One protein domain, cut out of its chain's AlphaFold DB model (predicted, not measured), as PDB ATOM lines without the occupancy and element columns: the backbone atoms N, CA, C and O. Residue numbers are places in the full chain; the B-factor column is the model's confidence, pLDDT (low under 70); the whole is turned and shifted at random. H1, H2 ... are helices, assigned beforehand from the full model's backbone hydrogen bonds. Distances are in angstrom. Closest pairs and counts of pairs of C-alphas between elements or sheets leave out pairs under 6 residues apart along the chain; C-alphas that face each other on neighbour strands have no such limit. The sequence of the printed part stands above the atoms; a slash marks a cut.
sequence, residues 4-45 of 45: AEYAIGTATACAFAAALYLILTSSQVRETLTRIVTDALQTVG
ATOM      1  N   ALA A   4     237.992 193.421 392.260       80.62
ATOM      2  CA  ALA A   4     239.088 193.976 393.052       80.62
ATOM      3  C   ALA A   4     240.287 194.403 392.186       80.62
ATOM      4  O   ALA A   4     240.916 195.421 392.450       80.62
ATOM      5  N   GLU A   5     240.571 193.659 391.121       80.06
ATOM      6  CA  GLU A   5     241.689 193.884 390.202       80.06
ATOM      7  C   GLU A   5     241.518 195.213 389.442       80.06
ATOM      8  O   GLU A   5     242.444 196.021 389.372       80.06
ATOM      9  N   TYR A   6     240.296 195.503 388.979       82.00
ATOM     10  CA  TYR A   6     239.955 196.791 388.361       82.00
ATOM     11  C   TYR A   6     239.988 197.955 389.360       82.00
ATOM     12  O   TYR A   6     240.505 199.025 389.039       82.00
ATOM     13  N   ALA A   7     239.479 197.755 390.580       86.75
ATOM     14  CA  ALA A   7     239.468 198.794 391.610       86.75
ATOM     15  C   ALA A   7     240.890 199.225 392.020       86.75
ATOM     16  O   ALA A   7     241.157 200.416 392.195       86.75
ATOM     17  N   ILE A   8     241.823 198.272 392.109       91.19
ATOM     18  CA  ILE A   8     243.235 198.549 392.406       91.19
ATOM     19  C   ILE A   8     243.884 199.345 391.263       91.19
ATOM     20  O   ILE A   8     244.645 200.280 391.522       91.19
ATOM     21  N   GLY A   9     243.548 199.044 390.004       89.44
ATOM     22  CA  GLY A   9     244.026 199.808 388.845       89.44
ATOM     23  C   GLY A   9     243.637 201.290 388.907       89.44
ATOM     24  O   GLY A   9     244.475 202.167 388.705       89.44
ATOM     25  N   THR A  10     242.390 201.596 389.272       93.44
ATOM     26  CA  THR A  10     241.952 202.991 389.440       93.44
ATOM     27  C   THR A  10     242.614 203.661 390.645       93.44
ATOM     28  O   THR A  10     243.093 204.787 390.527       93.44
ATOM     29  N   ALA A  11     242.698 202.978 391.790       94.12
ATOM     30  CA  ALA A  11     243.308 203.538 392.996       94.12
ATOM     31  C   ALA A  11     244.790 203.892 392.787       94.12
ATOM     32  O   ALA A  11     245.240 204.970 393.179       94.12
ATOM     33  N   THR A  12     245.538 203.008 392.125       95.62
ATOM     34  CA  THR A  12     246.953 203.234 391.801       95.62
ATOM     35  C   THR A  12     247.140 204.390 390.817       95.62
ATOM     36  O   THR A  12     247.999 205.243 391.043       95.62
ATOM     37  N   ALA A  13     246.292 204.496 389.788       96.06
ATOM     38  CA  ALA A  13     246.302 205.632 388.868       96.06
ATOM     39  C   ALA A  13     246.010 206.963 389.586       96.06
ATOM     40  O   ALA A  13     246.726 207.946 389.382       96.06
ATOM     41  N   CYS A  14     245.008 206.996 390.470       96.88
ATOM     42  CA  CYS A  14     244.686 208.181 391.267       96.88
ATOM     43  C   CYS A  14     245.830 208.575 392.210       96.88
ATOM     44  O   CYS A  14     246.143 209.759 392.322       96.88
ATOM     45  N   ALA A  15     246.483 207.604 392.854       97.81
ATOM     46  CA  ALA A  15     247.631 207.866 393.722       97.81
ATOM     47  C   ALA A  15     248.798 208.498 392.946       97.81
ATOM     48  O   ALA A  15     249.398 209.470 393.405       97.81
ATOM     49  N   PHE A  16     249.079 207.999 391.740       97.69
ATOM     50  CA  PHE A  16     250.098 208.583 390.871       97.69
ATOM     51  C   PHE A  16     249.725 209.998 390.409       97.69
ATOM     52  O   PHE A  16     250.550 210.909 390.487       97.69
ATOM     53  N   ALA A  17     248.470 210.220 390.008       98.00
ATOM     54  CA  ALA A  17     247.982 211.547 389.635       98.00
ATOM     55  C   ALA A  17     248.097 212.555 390.794       98.00
ATOM     56  O   ALA A  17     248.521 213.690 390.580       98.00
ATOM     57  N   ALA A  18     247.787 212.136 392.023       98.19
ATOM     58  CA  ALA A  18     247.954 212.966 393.213       98.19
ATOM     59  C   ALA A  18     249.429 213.320 393.463       98.19
ATOM     60  O   ALA A  18     249.744 214.481 393.724       98.19
ATOM     61  N   ALA A  19     250.341 212.353 393.322       98.12
ATOM     62  CA  ALA A  19     251.776 212.606 393.436       98.12
ATOM     63  C   ALA A  19     252.258 213.630 392.391       98.12
ATOM     64  O   ALA A  19     252.952 214.587 392.739       98.12
ATOM     65  N   LEU A  20     251.836 213.487 391.129       98.06
ATOM     66  CA  LEU A  20     252.153 214.450 390.070       98.06
ATOM     67  C   LEU A  20     251.580 215.840 390.358       98.06
ATOM     68  O   LEU A  20     252.274 216.835 390.169       98.06
ATOM     69  N   TYR A  21     250.339 215.921 390.844       98.19
ATOM     70  CA  TYR A  21     249.711 217.192 391.196       98.19
ATOM     71  C   TYR A  21     250.503 217.940 392.274       98.19
ATOM     72  O   TYR A  21     250.736 219.142 392.140       98.19
ATOM     73  N   LEU A  22     250.971 217.233 393.306       98.19
ATOM     74  CA  LEU A  22     251.803 217.819 394.359       98.19
ATOM     75  C   LEU A  22     253.137 218.341 393.813       98.19
ATOM     76  O   LEU A  22     253.552 219.442 394.171       98.19
ATOM     77  N   ILE A  23     253.783 217.588 392.920       97.88
ATOM     78  CA  ILE A  23     255.039 218.010 392.283       97.88
ATOM     79  C   ILE A  23     254.807 219.260 391.427       97.88
ATOM     80  O   ILE A  23     255.508 220.258 391.587       97.88
ATOM     81  N   LEU A  24     253.807 219.231 390.545       97.06
ATOM     82  CA  LEU A  24     253.520 220.321 389.608       97.06
ATOM     83  C   LEU A  24     253.038 221.598 390.304       97.06
ATOM     84  O   LEU A  24     253.305 222.695 389.822       97.06
ATOM     85  N   THR A  25     252.364 221.459 391.445       96.94
ATOM     86  CA  THR A  25     251.867 222.591 392.244       96.94
ATOM     87  C   THR A  25     252.901 223.067 393.275       96.94
ATOM     88  O   THR A  25     252.648 224.007 394.027       96.94
ATOM     89  N   SER A  26     254.085 222.450 393.324       98.12
ATOM     90  CA  SER A  26     255.137 222.849 394.257       98.12
ATOM     91  C   SER A  26     255.692 224.246 393.955       98.12
ATOM     92  O   SER A  26     255.737 224.710 392.810       98.12
ATOM     93  N   SER A  27     256.180 224.915 395.002       97.12
ATOM     94  CA  SER A  27     256.848 226.215 394.885       97.12
ATOM     95  C   SER A  27     258.082 226.152 393.985       97.12
ATOM     96  O   SER A  27     258.317 227.087 393.229       97.12
ATOM     97  N   GLN A  28     258.823 225.039 394.003       97.56
ATOM     98  CA  GLN A  28     260.022 224.844 393.188       97.56
ATOM     99  C   GLN A  28     259.717 224.888 391.684       97.56
ATOM    100  O   GLN A  28     260.413 225.577 390.933       97.56
ATOM    101  N   VAL A  29     258.671 224.181 391.233       97.50
ATOM    102  CA  VAL A  29     258.256 224.202 389.820       97.50
ATOM    103  C   VAL A  29     257.800 225.606 389.435       97.50
ATOM    104  O   VAL A  29     258.226 226.132 388.407       97.50
ATOM    105  N   ARG A  30     257.000 226.250 390.291       97.19
ATOM    106  CA  ARG A  30     256.523 227.616 390.055       97.19
ATOM    107  C   ARG A  30     257.668 228.618 389.925       97.19
ATOM    108  O   ARG A  30     257.684 229.384 388.970       97.19
ATOM    109  N   GLU A  31     258.627 228.591 390.845       97.75
ATOM    110  CA  GLU A  31     259.785 229.488 390.833       97.75
ATOM    111  C   GLU A  31     260.651 229.263 389.592       97.75
ATOM    112  O   GLU A  31     261.074 230.224 388.952       97.75
ATOM    113  N   THR A  32     260.864 228.004 389.207       97.50
ATOM    114  CA  THR A  32     261.627 227.662 388.000       97.50
ATOM    115  C   THR A  32     260.954 228.232 386.753       97.50
ATOM    116  O   THR A  32     261.612 228.885 385.946       97.50
ATOM    117  N   LEU A  33     259.637 228.052 386.615       97.31
ATOM    118  CA  LEU A  33     258.875 228.621 385.502       97.31
ATOM    119  C   LEU A  33     258.904 230.153 385.517       97.31
ATOM    120  O   LEU A  33     259.110 230.766 384.472       97.31
ATOM    121  N   THR A  34     258.749 230.781 386.687       97.00
ATOM    122  CA  THR A  34     258.871 232.238 386.826       97.00
ATOM    123  C   THR A  34     260.249 232.718 386.385       97.00
ATOM    124  O   THR A  34     260.325 233.662 385.608       97.00
ATOM    125  N   ARG A  35     261.324 232.040 386.801       97.25
ATOM    126  CA  ARG A  35     262.697 232.390 386.420       97.25
ATOM    127  C   ARG A  35     262.903 232.328 384.910       97.25
ATOM    128  O   ARG A  35     263.467 233.259 384.358       97.25
ATOM    129  N   ILE A  36     262.407 231.276 384.254       96.88
ATOM    130  CA  ILE A  36     262.486 231.132 382.790       96.88
ATOM    131  C   ILE A  36     261.793 232.308 382.092       96.88
ATOM    132  O   ILE A  36     262.346 232.890 381.163       96.88
ATOM    133  N   VAL A  37     260.595 232.686 382.549       96.31
ATOM    134  CA  VAL A  37     259.866 233.825 381.974       96.31
ATOM    135  C   VAL A  37     260.608 235.138 382.232       96.31
ATOM    136  O   VAL A  37     260.736 235.946 381.319       96.31
ATOM    137  N   THR A  38     261.120 235.359 383.444       96.62
ATOM    138  CA  THR A  38     261.888 236.567 383.775       96.62
ATOM    139  C   THR A  38     263.151 236.691 382.925       96.62
ATOM    140  O   THR A  38     263.388 237.761 382.374       96.62
ATOM    141  N   ASP A  39     263.911 235.609 382.762       96.19
ATOM    142  CA  ASP A  39     265.131 235.574 381.946       96.19
ATOM    143  C   ASP A  39     264.837 235.879 380.465       96.19
ATOM    144  O   ASP A  39     265.491 236.716 379.834       96.19
ATOM    145  N   ALA A  40     263.761 235.290 379.930       95.75
ATOM    146  CA  ALA A  40     263.302 235.566 378.573       95.75
ATOM    147  C   ALA A  40     262.909 237.041 378.379       95.75
ATOM    148  O   ALA A  40     263.225 237.629 377.347       95.75
ATOM    149  N   LEU A  41     262.253 237.655 379.367       95.50
ATOM    150  CA  LEU A  41     261.880 239.072 379.310       95.50
ATOM    151  C   LEU A  41     263.091 240.004 379.447       95.50
ATOM    152  O   LEU A  41     263.114 241.054 378.812       95.50
ATOM    153  N   GLN A  42     264.096 239.630 380.242       92.75
ATOM    154  CA  GLN A  42     265.324 240.413 380.417       92.75
ATOM    155  C   GLN A  42     266.233 240.381 379.183       92.75
ATOM    156  O   GLN A  42     266.923 241.358 378.925       92.75
ATOM    157  N   THR A  43     266.210 239.297 378.406       79.50
ATOM    158  CA  THR A  43     267.026 239.152 377.185       79.50
ATOM    159  C   THR A  43     266.492 239.971 375.998       79.50
ATOM    160  O   THR A  43     267.225 240.235 375.048       79.50
ATOM    161  N   VAL A  44     265.213 240.364 376.022       70.88
ATOM    162  CA  VAL A  44     264.559 241.137 374.942       70.88
ATOM    163  C   VAL A  44     264.699 242.660 375.141       70.88
ATOM    164  O   VAL A  44     264.417 243.416 374.212       70.88
ATOM    165  N   GLY A  45     265.123 243.105 376.330       55.66
ATOM    166  CA  GLY A  45     265.326 244.517 376.686       55.66
ATOM    167  C   GLY A  45     266.723 245.049 376.398       55.66
ATOM    168  O   GLY A  45     267.687 244.255 376.429       55.66
TER     169      GLY A  45
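AT A GLANCE: This is residues 4 to 45 of the 45 residues of the protein "DUF4244 domain-containing protein" of Nocardiopsaceae bacterium YIM 96095 (UniProt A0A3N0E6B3). Two helices follow one another end to end in a long rod with an open corner between them, a wide V whose arms run onward and do not fold back. H1 is the longer arm and H2 the shorter. The printed part has 42 residues with two named helices, H1 then H2, and no named strand; its class is all helix. It is extended, with a radius of gyration of the C-alphas of 17.5 A and spans of 59 by 16 by 6 A.

IN THESE COORDINATES: H1, residues 4 to 24, is 30.2 A long and begins with C-alpha 4 at (239.088, 193.976, 393.052). H2, residues 27 to 43, is 24.2 A long and ends with C-alpha 43 at (267.026, 239.152, 377.185).

HOW THE PARTS SIT: H1 and H2 are close but not clearly touching; their closest C-alphas, those of Ile 23 and Val 29, are 7.4 A apart. They run the same way at a steep tilt of 45 degrees. In H1 and H2 every O i to N i+4 pair is within hydrogen-bond range.

THE WHOLE: The two C-alphas farthest apart, those of Ala 4 and Gly 45, are 59.3 A apart. The printed part has no cut, and the link from H1 to H2 is tight. Residue 45 has a pLDDT under 70.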